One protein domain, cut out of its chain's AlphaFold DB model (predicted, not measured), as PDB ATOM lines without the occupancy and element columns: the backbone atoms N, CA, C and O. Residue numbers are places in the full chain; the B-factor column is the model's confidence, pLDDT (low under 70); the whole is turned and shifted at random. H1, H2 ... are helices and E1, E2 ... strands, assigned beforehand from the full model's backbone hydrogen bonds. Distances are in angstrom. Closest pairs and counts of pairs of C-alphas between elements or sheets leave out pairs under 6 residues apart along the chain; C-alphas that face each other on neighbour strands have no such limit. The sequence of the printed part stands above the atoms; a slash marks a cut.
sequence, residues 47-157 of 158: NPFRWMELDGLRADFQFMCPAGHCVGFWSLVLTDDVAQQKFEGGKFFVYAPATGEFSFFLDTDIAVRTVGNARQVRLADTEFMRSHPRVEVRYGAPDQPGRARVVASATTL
ATOM      1  N   ASN A  47     -42.690  59.125 -27.835       90.31
ATOM      2  CA  ASN A  47     -42.763  57.817 -28.489       90.31
ATOM      3  C   ASN A  47     -41.483  56.990 -28.227       90.31
ATOM      4  O   ASN A  47     -40.427  57.294 -28.799       90.31
ATOM      5  N   PRO A  48     -41.554  55.900 -27.434       91.00
ATOM      6  CA  PRO A  48     -40.381  55.102 -27.083       91.00
ATOM      7  C   PRO A  48     -39.837  54.287 -28.266       91.00
ATOM      8  O   PRO A  48     -38.703  53.824 -28.211       91.00
ATOM      9  N   PHE A  49     -40.617  54.127 -29.339       92.69
ATOM     10  CA  PHE A  49     -40.268  53.307 -30.500       92.69
ATOM     11  C   PHE A  49     -39.621  54.102 -31.638       92.69
ATOM     12  O   PHE A  49     -39.275  53.525 -32.664       92.69
ATOM     13  N   ARG A  50     -39.433  55.421 -31.484       90.88
ATOM     14  CA  ARG A  50     -38.918  56.296 -32.557       90.88
ATOM     15  C   ARG A  50     -37.505  55.954 -33.045       90.88
ATOM     16  O   ARG A  50     -37.112  56.385 -34.121       90.88
ATOM     17  N   TRP A  51     -36.741  55.213 -32.243       89.12
ATOM     18  CA  TRP A  51     -35.372  54.782 -32.548       89.12
ATOM     19  C   TRP A  51     -35.305  53.355 -33.106       89.12
ATOM     20  O   TRP A  51     -34.224  52.778 -33.201       89.12
ATOM     21  N   MET A  52     -36.454  52.754 -33.415       94.69
ATOM     22  CA  MET A  52     -36.535  51.405 -33.958       94.69
ATOM     23  C   MET A  52     -36.851  51.449 -35.449       94.69
ATOM     24  O   MET A  52     -37.687  52.230 -35.903       94.69
ATOM     25  N   GLU A  53     -36.229  50.553 -36.201       96.56
ATOM     26  CA  GLU A  53     -36.700  50.171 -37.522       96.56
ATOM     27  C   GLU A  53     -37.896  49.230 -37.359       96.56
ATOM     28  O   GLU A  53     -37.809  48.202 -36.681       96.56
ATOM     29  N   LEU A  54     -39.026  49.608 -37.952       97.31
ATOM     30  CA  LEU A  54     -40.284  48.876 -37.862       97.31
ATOM     31  C   LEU A  54     -40.648  48.320 -39.241       97.31
ATOM     32  O   LEU A  54     -40.942  49.082 -40.160       97.31
ATOM     33  N   ASP A  55     -40.672  46.996 -39.365       98.19
ATOM     34  CA  ASP A  55     -41.126  46.288 -40.564       98.19
ATOM     35  C   ASP A  55     -42.483  45.638 -40.289       98.19
ATOM     36  O   ASP A  55     -42.621  44.822 -39.377       98.19
ATOM     37  N   GLY A  56     -43.517  46.037 -41.032       98.06
ATOM     38  CA  GLY A  56     -44.893  45.574 -40.814       98.06
ATOM     39  C   GLY A  56     -45.541  46.046 -39.504       98.06
ATOM     40  O   GLY A  56     -46.662  45.632 -39.196       98.06
ATOM     41  N   LEU A  57     -44.870  46.915 -38.740       98.25
ATOM     42  CA  LEU A  57     -45.372  47.552 -37.521       98.25
ATOM     43  C   LEU A  57     -45.452  49.070 -37.685       98.25
ATOM     44  O   LEU A  57     -44.694  49.674 -38.437       98.25
ATOM     45  N   ARG A  58     -46.340  49.697 -36.915       97.38
ATOM     46  CA  ARG A  58     -46.341  51.143 -36.683       97.38
ATOM     47  C   ARG A  58     -46.553  51.447 -35.209       97.38
ATOM     48  O   ARG A  58     -47.251  50.705 -34.515       97.38
ATOM     49  N   ALA A  59     -45.985  52.557 -34.750       96.00
ATOM     50  CA  ALA A  59     -46.327  53.107 -33.450       96.00
ATOM     51  C   ALA A  59     -47.759  53.673 -33.484       96.00
ATOM     52  O   ALA A  59     -48.164  54.338 -34.439       96.00
ATOM     53  N   ASP A  60     -48.531  53.378 -32.447       94.44
ATOM     54  CA  ASP A  60     -49.917  53.793 -32.264       94.44
ATOM     55  C   ASP A  60     -50.092  54.259 -30.820       94.44
ATOM     56  O   ASP A  60     -49.865  53.489 -29.877       94.44
ATOM     57  N   PHE A  61     -50.464  55.528 -30.658       92.44
ATOM     58  CA  PHE A  61     -50.791  56.099 -29.360       92.44
ATOM     59  C   PHE A  61     -52.271  55.875 -29.068       92.44
ATOM     60  O   PHE A  61     -53.130  56.184 -29.893       92.44
ATOM     61  N   GLN A  62     -52.566  55.343 -27.891       87.50
ATOM     62  CA  GLN A  62     -53.925  55.065 -27.444       87.50
ATOM     63  C   GLN A  62     -54.164  55.662 -26.070       87.50
ATOM     64  O   GLN A  62     -53.252  55.778 -25.255       87.50
ATOM     65  N   PHE A  63     -55.428  55.967 -25.799       87.88
ATOM     66  CA  PHE A  63     -55.904  56.252 -24.456       87.88
ATOM     67  C   PHE A  63     -56.776  55.100 -23.972       87.88
ATOM     68  O   PHE A  63     -57.651  54.623 -24.691       87.88
ATOM     69  N   MET A  64     -56.573  54.689 -22.726       83.25
ATOM     70  CA  MET A  64     -57.478  53.796 -22.011       83.25
ATOM     71  C   MET A  64     -57.863  54.429 -20.676       83.25
ATOM     72  O   MET A  64     -57.069  55.168 -20.104       83.25
ATOM     73  N   CYS A  65     -59.061  54.141 -20.167       86.19
ATOM     74  CA  CYS A  65     -59.517  54.632 -18.861       86.19
ATOM     75  C   CYS A  65     -59.907  53.477 -17.923       86.19
ATOM     76  O   CYS A  65     -61.082  53.363 -17.554       86.19
ATOM     77  N   PRO A  66     -58.961  52.592 -17.549       80.56
ATOM     78  CA  PRO A  66     -59.231  51.504 -16.614       80.56
ATOM     79  C   PRO A  66     -59.751  52.053 -15.283       80.56
ATOM     80  O   PRO A  66     -59.166  52.964 -14.698       80.56
ATOM     81  N   ALA A  67     -60.889  51.526 -14.821       85.69
ATOM     82  CA  ALA A  67     -61.554  51.947 -13.584       85.69
ATOM     83  C   ALA A  67     -61.754  53.478 -13.446       85.69
ATOM     84  O   ALA A  67     -61.763  54.010 -12.339       85.69
ATOM     85  N   GLY A  68     -61.908  54.198 -14.564       86.69
ATOM     86  CA  GLY A  68     -62.076  55.656 -14.573       86.69
ATOM     87  C   GLY A  68     -60.774  56.466 -14.516       86.69
ATOM     88  O   GLY A  68     -60.834  57.694 -14.532       86.69
ATOM     89  N   HIS A  69     -59.604  55.821 -14.506       85.56
ATOM     90  CA  HIS A  69     -58.299  56.482 -14.554       85.56
ATOM     91  C   HIS A  69     -57.742  56.475 -15.976       85.56
ATOM     92  O   HIS A  69     -57.258  55.454 -16.452       85.56
ATOM     93  N   CYS A  70     -57.815  57.614 -16.667       87.12
ATOM     94  CA  CYS A  70     -57.349  57.713 -18.046       87.12
ATOM     95  C   CYS A  70     -55.823  57.807 -18.143       87.12
ATOM     96  O   CYS A  70     -55.208  58.689 -17.546       87.12
ATOM     97  N   VAL A  71     -55.231  56.922 -18.942       86.00
ATOM     98  CA  VAL A  71     -53.803  56.873 -19.256       86.00
ATOM     99  C   VAL A  71     -53.610  56.789 -20.767       86.00
ATOM    100  O   VAL A  71     -54.324  56.065 -21.463       86.00
ATOM    101  N   GLY A  72     -52.658  57.569 -21.274       88.94
ATOM    102  CA  GLY A  72     -52.176  57.471 -22.646       88.94
ATOM    103  C   GLY A  72     -50.957  56.560 -22.700       88.94
ATOM    104  O   GLY A  72     -50.116  56.613 -21.805       88.94
ATOM    105  N   PHE A  73     -50.851  55.723 -23.725       89.25
ATOM    106  CA  PHE A  73     -49.708  54.838 -23.897       89.25
ATOM    107  C   PHE A  73     -49.386  54.623 -25.373       89.25
ATOM    108  O   PHE A  73     -50.256  54.632 -26.245       89.25
ATOM    109  N   TRP A  74     -48.102  54.404 -25.632       93.31
ATOM    110  CA  TRP A  74     -47.598  54.009 -26.934       93.31
ATOM    111  C   TRP A  74     -47.599  52.490 -27.062       93.31
ATOM    112  O   TRP A  74     -47.249  51.769 -26.130       93.31
ATOM    113  N   SER A  75     -47.955  52.001 -28.242       94.88
ATOM    114  CA  SER A  75     -47.857  50.583 -28.580       94.88
ATOM    115  C   SER A  75     -47.438  50.387 -30.029       94.88
ATOM    116  O   SER A  75     -47.609  51.283 -30.852       94.88
ATOM    117  N   LEU A  76     -46.906  49.214 -30.350       97.12
ATOM    118  CA  LEU A  76     -46.702  48.771 -31.721       97.12
ATOM    119  C   LEU A  76     -47.898  47.932 -32.159       97.12
ATOM    120  O   LEU A  76     -48.284  46.980 -31.477       97.12
ATOM    121  N   VAL A  77     -48.468  48.276 -33.306       97.88
ATOM    122  CA  VAL A  77     -49.554  47.534 -33.958       97.88
ATOM    123  C   VAL A  77     -49.128  47.143 -35.365       97.88
ATOM    124  O   VAL A  77     -48.225  47.761 -35.930       97.88
ATOM    125  N   LEU A  78     -49.776  46.135 -35.948       98.38
ATOM    126  CA  LEU A  78     -49.558  45.806 -37.358       98.38
ATOM    127  C   LEU A  78     -49.976  46.980 -38.253       98.38
ATOM    128  O   LEU A  78     -50.968  47.659 -37.977       98.38
ATOM    129  N   THR A  79     -49.238  47.206 -39.341       98.44
ATOM    130  CA  THR A  79     -49.686  48.119 -40.400       98.44
ATOM    131  C   THR A  79     -50.952  47.582 -41.066       98.44
ATOM    132  O   THR A  79     -51.219  46.378 -41.030       98.44
ATOM    133  N   ASP A  80     -51.735  48.457 -41.699       96.69
ATOM    134  CA  ASP A  80     -52.995  48.050 -42.332       96.69
ATOM    135  C   ASP A  80     -52.774  46.994 -43.425       96.69
ATOM    136  O   ASP A  80     -53.523  46.017 -43.489       96.69
ATOM    137  N   ASP A  81     -51.698  47.119 -44.209       97.12
ATOM    138  CA  ASP A  81     -51.319  46.148 -45.244       97.12
ATOM    139  C   ASP A  81     -51.086  44.748 -44.671       97.12
ATOM    140  O   ASP A  81     -51.456  43.740 -45.275       97.12
ATOM    141  N   VAL A  82     -50.482  44.666 -43.484       97.56
ATOM    142  CA  VAL A  82     -50.236  43.394 -42.806       97.56
ATOM    143  C   VAL A  82     -51.505  42.893 -42.125       97.56
ATOM    144  O   VAL A  82     -51.840  41.716 -42.244       97.56
ATOM    145  N   ALA A  83     -52.256  43.776 -41.465       96.38
ATOM    146  CA  ALA A  83     -53.479  43.434 -40.747       96.38
ATOM    147  C   ALA A  83     -54.621  42.954 -41.663       96.38
ATOM    148  O   ALA A  83     -55.515  42.244 -41.198       96.38
ATOM    149  N   GLN A  84     -54.603  43.324 -42.947       96.38
ATOM    150  CA  GLN A  84     -55.573  42.881 -43.955       96.38
ATOM    151  C   GLN A  84     -55.221  41.537 -44.610       96.38
ATOM    152  O   GLN A  84     -56.047  40.978 -45.340       96.38
ATOM    153  N   GLN A  85     -54.029  40.987 -44.359       96.31
ATOM    154  CA  GLN A  85     -53.676  39.664 -44.868       96.31
ATOM    155  C   GLN A  85     -54.574  38.582 -44.257       96.31
ATOM    156  O   GLN A  85     -55.104  38.708 -43.153       96.31
ATOM    157  N   LYS A  86     -54.736  37.475 -44.987       95.44
ATOM    158  CA  LYS A  86     -55.474  36.315 -44.485       95.44
ATOM    159  C   LYS A  86     -54.583  35.472 -43.583       95.44
ATOM    160  O   LYS A  86     -53.513  35.026 -43.995       95.44
ATOM    161  N   PHE A  87     -55.072  35.220 -42.375       95.56
ATOM    162  CA  PHE A  87     -54.420  34.403 -41.361       95.56
ATOM    163  C   PHE A  87     -55.385  33.306 -40.915       95.56
ATOM    164  O   PHE A  87     -56.423  33.592 -40.323       95.56
ATOM    165  N   GLU A  88     -55.051  32.051 -41.208       94.12
ATOM    166  CA  GLU A  88     -55.855  30.886 -40.823       94.12
ATOM    167  C   GLU A  88     -54.985  29.841 -40.112       94.12
ATOM    168  O   GLU A  88     -53.784  29.752 -40.367       94.12
ATOM    169  N   GLY A  89     -55.562  29.109 -39.155       92.38
ATOM    170  CA  GLY A  89     -54.912  27.955 -38.516       92.38
ATOM    171  C   GLY A  89     -53.753  28.234 -37.543       92.38
ATOM    172  O   GLY A  89     -53.078  27.289 -37.147       92.38
ATOM    173  N   GLY A  90     -53.507  29.482 -37.137       96.75
ATOM    174  CA  GLY A  90     -52.389  29.854 -36.263       96.75
ATOM    175  C   GLY A  90     -52.749  30.921 -35.232       96.75
ATOM    176  O   GLY A  90     -53.898  31.354 -35.116       96.75
ATOM    177  N   LYS A  91     -51.747  31.329 -34.453       98.31
ATOM    178  CA  LYS A  91     -51.834  32.422 -33.482       98.31
ATOM    179  C   LYS A  91     -50.683  33.388 -33.680       98.31
ATOM    180  O   LYS A  91     -49.582  32.972 -34.041       98.31
ATOM    181  N   PHE A  92     -50.943  34.657 -33.404       98.62
ATOM    182  CA  PHE A  92     -49.891  35.645 -33.250       98.62
ATOM    183  C   PHE A  92     -49.222  35.478 -31.891       98.62
ATOM    184  O   PHE A  92     -49.905  35.169 -30.912       98.62
ATOM    185  N   PHE A  93     -47.918  35.721 -31.828       98.69
ATOM    186  CA  PHE A  93     -47.137  35.796 -30.593       98.69
ATOM    187  C   PHE A  93     -45.894  36.667 -30.797       98.69
ATOM    188  O   PHE A  93     -45.422  36.830 -31.926       98.69
ATOM    189  N   VAL A  94     -45.379  37.230 -29.704       98.50
ATOM    190  CA  VAL A  94     -44.148  38.030 -29.696       98.50
ATOM    191  C   VAL A  94     -42.972  37.135 -29.345       98.50
ATOM    192  O   VAL A  94     -43.056  36.366 -28.386       98.50
ATOM    193  N   TYR A  95     -41.883  37.236 -30.101       98.56
ATOM    194  CA  TYR A  95     -40.709  36.388 -29.931       98.56
ATOM    195  C   TYR A  95     -39.414  37.168 -30.157       98.56
ATOM    196  O   TYR A  95     -39.272  37.869 -31.159       98.56
ATOM    197  N   ALA A  96     -38.452  37.012 -29.251       98.19
ATOM    198  CA  ALA A  96     -37.102  37.534 -29.404       98.19
ATOM    199  C   ALA A  96     -36.165  36.413 -29.891       98.19
ATOM    200  O   ALA A  96     -35.785  35.539 -29.110       98.19
ATOM    201  N   PRO A  97     -35.760  36.397 -31.175       97.50
ATOM    202  CA  PRO A  97     -35.018  35.271 -31.740       97.50
ATOM    203  C   PRO A  97     -33.625  35.062 -31.145       97.50
ATOM    204  O   PRO A  97     -33.140  33.934 -31.164       97.50
ATOM    205  N   ALA A  98     -32.989  36.112 -30.619       96.31
ATOM    206  CA  ALA A  98     -31.650  36.018 -30.039       96.31
ATOM    207  C   ALA A  98     -31.633  35.293 -28.680       96.31
ATOM    208  O   ALA A  98     -30.664  34.603 -28.373       96.31
ATOM    209  N   THR A  99     -32.692  35.441 -27.882       96.81
ATOM    210  CA  THR A  99     -32.786  34.899 -26.514       96.81
ATOM    211  C   THR A  99     -33.749  33.720 -26.406       96.81
ATOM    212  O   THR A  99     -33.651  32.925 -25.477       96.81
ATOM    213  N   GLY A 100     -34.668  33.570 -27.363       97.25
ATOM    214  CA  GLY A 100     -35.738  32.576 -27.304       97.25
ATOM    215  C   GLY A 100     -36.896  32.972 -26.386       97.25
ATOM    216  O   GLY A 100     -37.757  32.142 -26.092       97.25
ATOM    217  N   GLU A 101     -36.923  34.223 -25.926       98.12
ATOM    218  CA  GLU A 101     -37.940  34.718 -25.007       98.12
ATOM    219  C   GLU A 101     -39.218  35.163 -25.722       98.12
ATOM    220  O   GLU A 101     -39.229  35.520 -26.905       98.12
ATOM    221  N   PHE A 102     -40.312  35.156 -24.962       97.88
ATOM    222  CA  PHE A 102     -41.633  35.589 -25.400       97.88
ATOM    223  C   PHE A 102     -42.081  36.787 -24.572       97.88
ATOM    224  O   PHE A 102     -41.864  36.820 -23.361       97.88
ATOM    225  N   SER A 103     -42.793  37.704 -25.219       96.81
ATOM    226  CA  SER A 103     -43.522  38.787 -24.554       96.81
ATOM    227  C   SER A 103     -45.032  38.611 -24.775       96.81
ATOM    228  O   SER A 103     -45.497  37.567 -25.245       96.81
ATOM    229  N   PHE A 104     -45.809  39.615 -24.392       96.81
ATOM    230  CA  PHE A 104     -47.262  39.606 -24.381       96.81
ATOM    231  C   PHE A 104     -47.814  40.693 -25.305       96.81
ATOM    232  O   PHE A 104     -47.187  41.727 -25.540       96.81
ATOM    233  N   PHE A 105     -49.026  40.468 -25.799       96.94
ATOM    234  CA  PHE A 105     -49.853  41.530 -26.348       96.94
ATOM    235  C   PHE A 105     -50.727  42.134 -25.257       96.94
ATOM    236  O   PHE A 105     -51.086  41.463 -24.291       96.94
ATOM    237  N   LEU A 106     -51.101  43.389 -25.451       92.50
ATOM    238  CA  LEU A 106     -52.069  44.090 -24.631       92.50
ATOM    239  C   LEU A 106     -53.446  44.023 -25.301       92.50
ATOM    240  O   LEU A 106     -53.656  44.631 -26.351       92.50
ATOM    241  N   ASP A 107     -54.383  43.312 -24.682       85.75
ATOM    242  CA  ASP A 107     -55.796  43.330 -25.060       85.75
ATOM    243  C   ASP A 107     -56.563  44.152 -24.024       85.75
ATOM    244  O   ASP A 107     -56.786  43.705 -22.900       85.75
ATOM    245  N   THR A 108     -56.929  45.379 -24.399       79.81
ATOM    246  CA  THR A 108     -57.498  46.382 -23.487       79.81
ATOM    247  C   THR A 108     -56.549  46.665 -22.314       79.81
ATOM    248  O   THR A 108     -55.609  47.433 -22.489       79.81
ATOM    249  N   ASP A 109     -56.750  46.034 -21.159       79.00
ATOM    250  CA  ASP A 109     -55.966  46.163 -19.926       79.00
ATOM    251  C   ASP A 109     -55.335  44.832 -19.465       79.00
ATOM    252  O   ASP A 109     -54.742  44.759 -18.388       79.00
ATOM    253  N   ILE A 110     -55.426  43.774 -20.282       85.62
ATOM    254  CA  ILE A 110     -54.937  42.431 -19.955       85.62
ATOM    255  C   ILE A 110     -53.754  42.061 -20.855       85.62
ATOM    256  O   ILE A 110     -53.818  42.158 -22.081       85.62
ATOM    257  N   ALA A 111     -52.676  41.565 -20.243       92.56
ATOM    258  CA  ALA A 111     -51.553  40.975 -20.964       92.56
ATOM    259  C   ALA A 111     -51.874  39.531 -21.385       92.56
ATOM    260  O   ALA A 111     -52.138  38.665 -20.547       92.56
ATOM    261  N   VAL A 112     -51.815  39.247 -22.687       96.50
ATOM    262  CA  VAL A 112     -52.103  37.927 -23.265       96.50
ATOM    263  C   VAL A 112     -50.924  37.418 -24.089       96.50
ATOM    264  O   VAL A 112     -50.312  38.155 -24.853       96.50
ATOM    265  N   ARG A 113     -50.584  36.129 -23.959       96.25
ATOM    266  CA  ARG A 113     -49.428  35.540 -24.673       96.25
ATOM    267  C   ARG A 113     -49.621  35.468 -26.184       96.25
ATOM    268  O   ARG A 113     -48.655  35.503 -26.938       96.25
ATOM    269  N   THR A 114     -50.863  35.291 -26.620       97.75
ATOM    270  CA  THR A 114     -51.188  35.041 -28.023       97.75
ATOM    271  C   THR A 114     -52.532  35.641 -28.378       97.75
ATOM    272  O   THR A 114     -53.442  35.609 -27.551       97.75
ATOM    273  N   VAL A 115     -52.699  36.059 -29.630       97.19
ATOM    274  CA  VAL A 115     -53.993  36.506 -30.161       97.19
ATOM    275  C   VAL A 115     -54.333  35.788 -31.462       97.19
ATOM    276  O   VAL A 115     -53.457  35.291 -32.172       97.19
ATOM    277  N   GLY A 116     -55.629  35.669 -31.754       96.12
ATOM    278  CA  GLY A 116     -56.117  35.004 -32.967       96.12
ATOM    279  C   GLY A 116     -56.350  35.952 -34.141       96.12
ATOM    280  O   GLY A 116     -56.394  35.499 -35.279       96.12
ATOM    281  N   ASN A 117     -56.509  37.247 -33.875       95.56
ATOM    282  CA  ASN A 117     -56.821  38.249 -34.882       95.56
ATOM    283  C   ASN A 117     -55.668  39.251 -35.014       95.56
ATOM    284  O   ASN A 117     -55.153  39.734 -34.008       95.56
ATOM    285  N   ALA A 118     -55.308  39.603 -36.249       96.62
ATOM    286  CA  ALA A 118     -54.256  40.575 -36.535       96.62
ATOM    287  C   ALA A 118     -54.521  41.947 -35.880       96.62
ATOM    288  O   ALA A 118     -53.598  42.594 -35.401       96.62
ATOM    289  N   ARG A 119     -55.788  42.366 -35.763       94.12
ATOM    290  CA  ARG A 119     -56.179  43.634 -35.117       94.12
ATOM    291  C   ARG A 119     -55.992  43.645 -33.598       94.12
ATOM    292  O   ARG A 119     -56.039  44.710 -32.999       94.12
ATOM    293  N   GLN A 120     -55.806  42.478 -32.982       95.31
ATOM    294  CA  GLN A 120     -55.499  42.354 -31.554       95.31
ATOM    295  C   GLN A 120     -53.987  42.373 -31.286       95.31
ATOM    296  O   GLN A 120     -53.569  42.321 -30.132       95.31
ATOM    297  N   VAL A 121     -53.147  42.423 -32.327       97.19
ATOM    298  CA  VAL A 121     -51.701  42.571 -32.156       97.19
ATOM    299  C   VAL A 121     -51.416  43.988 -31.683       97.19
ATOM    300  O   VAL A 121     -51.503  44.947 -32.451       97.19
ATOM    301  N   ARG A 122     -51.070  44.098 -30.404       96.81
ATOM    302  CA  ARG A 122     -50.671  45.346 -29.764       96.81
ATOM    303  C   ARG A 122     -49.573  45.071 -28.750       96.81
ATOM    304  O   ARG A 122     -49.823  44.419 -27.744       96.81
ATOM    305  N   LEU A 123     -48.362  45.543 -29.012       95.56
ATOM    306  CA  LEU A 123     -47.209  45.351 -28.136       95.56
ATOM    307  C   LEU A 123     -46.943  46.660 -27.399       95.56
ATOM    308  O   LEU A 123     -46.653  47.670 -28.033       95.56
ATOM    309  N   ALA A 124     -47.042  46.649 -26.075       93.25
ATOM    310  CA  ALA A 124     -46.767  47.818 -25.233       93.25
ATOM    311  C   ALA A 124     -45.593  47.588 -24.260       93.25
ATOM    312  O   ALA A 124     -45.265  48.464 -23.467       93.25
ATOM    313  N   ASP A 125     -44.959  46.414 -24.321       92.50
ATOM    314  CA  ASP A 125     -43.852  46.019 -23.448       92.50
ATOM    315  C   ASP A 125     -42.534  46.662 -23.907       92.50
ATOM    316  O   ASP A 125     -41.724  46.073 -24.627       92.50
ATOM    317  N   THR A 126     -42.356  47.930 -23.543       91.56
ATOM    318  CA  THR A 126     -41.196  48.744 -23.927       91.56
ATOM    319  C   THR A 126     -39.893  48.244 -23.311       91.56
ATOM    320  O   THR A 126     -38.846  48.362 -23.946       91.56
ATOM    321  N   GLU A 127     -39.935  47.658 -22.111       92.00
ATOM    322  CA  GLU A 127     -38.751  47.078 -21.473       92.00
ATOM    323  C   GLU A 127     -38.281  45.828 -22.221       92.00
ATOM    324  O   GLU A 127     -37.084  45.700 -22.480       92.00
ATOM    325  N   PHE A 128     -39.201  44.965 -22.669       94.69
ATOM    326  CA  PHE A 128     -38.842  43.831 -23.523       94.69
ATOM    327  C   PHE A 128     -38.230  44.276 -24.854       94.69
ATOM    328  O   PHE A 128     -37.242  43.688 -25.290       94.69
ATOM    329  N   MET A 129     -38.763  45.329 -25.489       92.75
ATOM    330  CA  MET A 129     -38.160  45.877 -26.716       92.75
ATOM    331  C   MET A 129     -36.768  46.466 -26.461       92.75
ATOM    332  O   MET A 129     -35.883  46.350 -27.302       92.75
ATOM    333  N   ARG A 130     -36.553  47.104 -25.305       91.19
ATOM    334  CA  ARG A 130     -35.258  47.708 -24.965       91.19
ATOM    335  C   ARG A 130     -34.186  46.652 -24.696       91.19
ATOM    336  O   ARG A 130     -33.033  46.860 -25.065       91.19
ATOM    337  N   SER A 131     -34.544  45.540 -24.055       93.75
ATOM    338  CA  SER A 131     -33.601  44.462 -23.734       93.75
ATOM    339  C   SER A 131     -33.293  43.539 -24.916       93.75
ATOM    340  O   SER A 131     -32.262  42.867 -24.905       93.75
ATOM    341  N   HIS A 132     -34.136  43.533 -25.954       96.00
ATOM    342  CA  HIS A 132     -33.991  42.670 -27.123       96.00
ATOM    343  C   HIS A 132     -33.754  43.489 -28.400       96.00
ATOM    344  O   HIS A 132     -34.691  44.094 -28.915       96.00
ATOM    345  N   PRO A 133     -32.538  43.453 -28.989       92.75
ATOM    346  CA  PRO A 133     -32.207  44.242 -30.183       92.75
ATOM    347  C   PRO A 133     -33.119  43.991 -31.386       92.75
ATOM    348  O   PRO A 133     -33.271  44.864 -32.234       92.75
ATOM    349  N   ARG A 134     -33.714  42.797 -31.465       97.00
ATOM    350  CA  ARG A 134     -34.699  42.420 -32.474       97.00
ATOM    351  C   ARG A 134     -35.836  41.665 -31.812       97.00
ATOM    352  O   ARG A 134     -35.605  40.658 -31.141       97.00
ATOM    353  N   VAL A 135     -37.054  42.111 -32.082       98.25
ATOM    354  CA  VAL A 135     -38.291  41.462 -31.660       98.25
ATOM    355  C   VAL A 135     -39.173  41.219 -32.873       98.25
ATOM    356  O   VAL A 135     -39.260  42.042 -33.780       98.25
ATOM    357  N   GLU A 136     -39.830  40.066 -32.904       98.69
ATOM    358  CA  GLU A 136     -40.677  39.648 -34.011       98.69
ATOM    359  C   GLU A 136     -42.093  39.355 -33.540       98.69
ATOM    360  O   GLU A 136     -42.313  38.679 -32.533       98.69
ATOM    361  N   VAL A 137     -43.063  39.798 -34.334       98.62
ATOM    362  CA  VAL A 137     -44.418  39.260 -34.295       98.62
ATOM    363  C   VAL A 137     -44.463  38.092 -35.263       98.62
ATOM    364  O   VAL A 137     -44.289  38.253 -36.475       98.62
ATOM    365  N   ARG A 138     -44.706  36.898 -34.730       98.69
ATOM    366  CA  ARG A 138     -44.804  35.666 -35.511       98.69
ATOM    367  C   ARG A 138     -46.234  35.158 -35.549       98.69
ATOM    368  O   ARG A 138     -46.997  35.388 -34.618       98.69
ATOM    369  N   TYR A 139     -46.577  34.444 -36.616       98.56
ATOM    370  CA  TYR A 139     -47.855  33.768 -36.795       98.56
ATOM    371  C   TYR A 139     -47.655  32.273 -37.055       98.56
ATOM    372  O   TYR A 139     -46.966  31.876 -37.998       98.56
ATOM    373  N   GLY A 140     -48.256  31.432 -36.216       98.12
ATOM    374  CA  GLY A 140     -48.142  29.977 -36.305       98.12
ATOM    375  C   GLY A 140     -48.428  29.299 -34.970       98.12
ATOM    376  O   GLY A 140     -49.265  29.772 -34.203       98.12
ATOM    377  N   ALA A 141     -47.735  28.192 -34.699       97.56
ATOM    378  CA  ALA A 141     -47.779  27.504 -33.411       97.56
ATOM    379  C   ALA A 141     -46.696  28.074 -32.468       97.56
ATOM    380  O   ALA A 141     -45.511  27.953 -32.795       97.56
ATOM    381  N   PRO A 142     -47.059  28.657 -31.308       95.75
ATOM    382  CA  PRO A 142     -46.093  29.208 -30.352       95.75
ATOM    383  C   PRO A 142     -45.088  28.177 -29.824       95.75
ATOM    384  O   PRO A 142     -43.941  28.528 -29.574       95.75
ATOM    385  N   ASP A 143     -45.486  26.903 -29.728       97.12
ATOM    386  CA  ASP A 143     -44.618  25.799 -29.285       97.12
ATOM    387  C   ASP A 143     -43.546  25.419 -30.323       97.12
ATOM    388  O   ASP A 143     -42.630  24.648 -30.042       97.12
ATOM    389  N   GLN A 144     -43.657  25.935 -31.551       96.81
ATOM    390  CA  GLN A 144     -42.707  25.704 -32.640       96.81
ATOM    391  C   GLN A 144     -42.305  27.043 -33.273       96.81
ATOM    392  O   GLN A 144     -42.541  27.257 -34.469       96.81
ATOM    393  N   PRO A 145     -41.676  27.957 -32.508       96.81
ATOM    394  CA  PRO A 145     -41.472  29.329 -32.952       96.81
ATOM    395  C   PRO A 145     -40.636  29.395 -34.229       96.81
ATOM    396  O   PRO A 145     -40.941  30.195 -35.108       96.81
ATOM    397  N   GLY A 146     -39.645  28.511 -34.398       96.94
ATOM    398  CA  GLY A 146     -38.805  28.432 -35.601       96.94
ATOM    399  C   GLY A 146     -39.531  28.045 -36.897       96.94
ATOM    400  O   GLY A 146     -38.973  28.239 -37.971       96.94
ATOM    401  N   ARG A 147     -40.761  27.517 -36.820       97.06
ATOM    402  CA  ARG A 147     -41.610  27.215 -37.989       97.06
ATOM    403  C   ARG A 147     -42.695  28.263 -38.227       97.06
ATOM    404  O   ARG A 147     -43.375  28.208 -39.248       97.06
ATOM    405  N   ALA A 148     -42.892  29.179 -37.283       98.19
ATOM    406  CA  ALA A 148     -43.872  30.238 -37.424       98.19
ATOM    407  C   ALA A 148     -43.382  31.289 -38.423       98.19
ATOM    408  O   ALA A 148     -42.197  31.621 -38.485       98.19
ATOM    409  N   ARG A 149     -44.319  31.836 -39.195       98.00
ATOM    410  CA  ARG A 149     -44.047  32.909 -40.147       98.00
ATOM    411  C   ARG A 149     -43.741  34.190 -39.379       98.00
ATOM    412  O   ARG A 149     -44.534  34.579 -38.528       98.00
ATOM    413  N   VAL A 150     -42.652  34.877 -39.714       98.56
ATOM    414  CA  VAL A 150     -42.436  36.259 -39.262       98.56
ATOM    415  C   VAL A 150     -43.391  37.158 -40.039       98.56
ATOM    416  O   VAL A 150     -43.409  37.132 -41.269       98.56
ATOM    417  N   VAL A 151     -44.243  37.879 -39.318       98.25
ATOM    418  CA  VAL A 151     -45.261  38.762 -39.897       98.25
ATOM    419  C   VAL A 151     -44.821  40.215 -39.832       98.25
ATOM    420  O   VAL A 151     -45.130  40.980 -40.739       98.25
ATOM    421  N   ALA A 152     -44.120  40.575 -38.762       98.62
ATOM    422  CA  ALA A 152     -43.619  41.915 -38.542       98.62
ATOM    423  C   ALA A 152     -42.412  41.868 -37.595       98.62
ATOM    424  O   ALA A 152     -42.252  40.900 -36.840       98.62
ATOM    425  N   SER A 153     -41.570  42.898 -37.608       98.38
ATOM    426  CA  SER A 153     -40.422  42.997 -36.710       98.38
ATOM    427  C   SER A 153     -40.141  44.431 -36.269       98.38
ATOM    428  O   SER A 153     -40.487  45.392 -36.953       98.38
ATOM    429  N   ALA A 154     -39.530  44.554 -35.096       97.94
ATOM    430  CA  ALA A 154     -39.003  45.795 -34.557       97.94
ATOM    431  C   ALA A 154     -37.531  45.574 -34.201       97.94
ATOM    432  O   ALA A 154     -37.208  44.657 -33.441       97.94
ATOM    433  N   THR A 155     -36.648  46.397 -34.759       97.31
ATOM    434  CA  THR A 155     -35.200  46.298 -34.550       97.31
ATOM    435  C   THR A 155     -34.672  47.622 -34.022       97.31
ATOM    436  O   THR A 155     -34.915  48.668 -34.613       97.31
ATOM    437  N   THR A 156     -33.958  47.594 -32.904       91.94
ATOM    438  CA  THR A 156     -33.337  48.794 -32.336       91.94
ATOM    439  C   THR A 156     -32.160  49.222 -33.209       91.94
ATOM    440  O   THR A 156     -31.272  48.413 -33.485       91.94
ATOM    441  N   LEU A 157     -32.144  50.487 -33.634       81.38
ATOM    442  CA  LEU A 157     -31.018  51.068 -34.362       81.38
ATOM    443  C   LEU A 157     -29.870  51.316 -33.370       81.38
ATOM    444  O   LEU A 157     -30.060  52.015 -32.373       81.38
TER     445      LEU A 157
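What this domain is: This is residues 47 to 157 of the 158 residues of an uncharacterized protein of Streptomyces netropsis (UniProt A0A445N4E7). A strongly twisted antiparallel sheet of five strands, in the order E1, E9, E8, E4, E5, makes the main wall of the body, and the short helix H2 packs on it with residues 128 to 131. A long two-stranded hairpin, E2 and E3, begins near the bend of E9 and runs away from the sheet to one end of the longest axis, while a much smaller hairpin, E6 and E7, continues from E5; the unnamed stretch 113 to 125 is tied to E3 by a short pairing. The printed part has 111 residues, with two named helices and nine named strands in the order E1 E2 E3 H1 E4 E5 E6 E7 H2 E8 E9, and its class is mostly strand. It is compact, with a radius of gyration of the C-alphas of 13.4 A, and spans 41 by 31 by 25 A.

Where its parts are: E1, residues 52 to 55, begins at C-alpha 52, (-36.535, 51.405, -33.958), and is 9.5 A long. E2, residues 57 to 64, measures 20.6 A, and E3, residues 71 to 78, measures 21.6 A. H1 is residues 80 to 83. E4, residues 91 to 96, is 16.1 A long and starts at C-alpha 91, (-51.834, 32.422, -33.482). E5 is residues 101 to 103, E6 residues 105 to 107 and E7 residues 110 to 112. H2, residues 126 to 131, is 8.7 A long. E8, residues 134 to 140, measures 18.7 A. E9, residues 149 to 156, measures 20.7 A and ends at C-alpha 156, (-33.337, 48.794, -32.336).

How they stand to each other: In the sheet of five, E1 and E5 are the edge strands, and from edge to edge the strands' lines turn by 85 degrees. E1 and E9 are antiparallel at 162 degrees, with N 53 and O 155 2.8 A apart, within hydrogen-bond range. E9 bends by 58 degrees at residue 152. E8 and E9 form a hairpin, antiparallel at 167 degrees, with N 135 and O 154 at 2.9 A. E8 and E4 are antiparallel at 155 degrees, with N 95 and O 136 at 2.9 A. E4 and E5 form a hairpin at 125 degrees, with N 96 and O 101 at 2.9 A. E5 runs on into E6 across a break of 1 residue, at 21 degrees. E6 and E7 form a hairpin at 137 degrees, with N 105 and O 112 at 2.8 A. H2 is on the sheet, and its closest C-alphas with E8 are those of Met 129 and Val 135, 6.6 A apart. E2 and E3 form a hairpin, antiparallel at 151 degrees, with N 60 and O 75 at 2.8 A. The closest C-alphas of E2 and E9 are those of Leu 57 and Ala 152, 6.0 A apart. Residues 76 to 77 of E3 pair antiparallel with residues 122 to 123. H1 is only just not on the sheet, with 4 pairs of C-alphas within 10 A. E2 and H1 are near each other, with 5 pairs within 10 A. E3 is apart from E4, E5, E6, E7 and E8. In H2 every O i to N i+4 pair is within hydrogen-bond range; H1 is too short for such a pair.

The domain as a whole: The two C-alphas farthest apart are those of Gly 68 and Arg 147, 42.1 A. The printed part runs from residue 47 to 157 without a cut, and its first and last C-alphas are 14.8 A apart. The long link is that from E7 to H2, 13 residues. The mean pLDDT of the printed part is 94.4, and no printed residue is under 70.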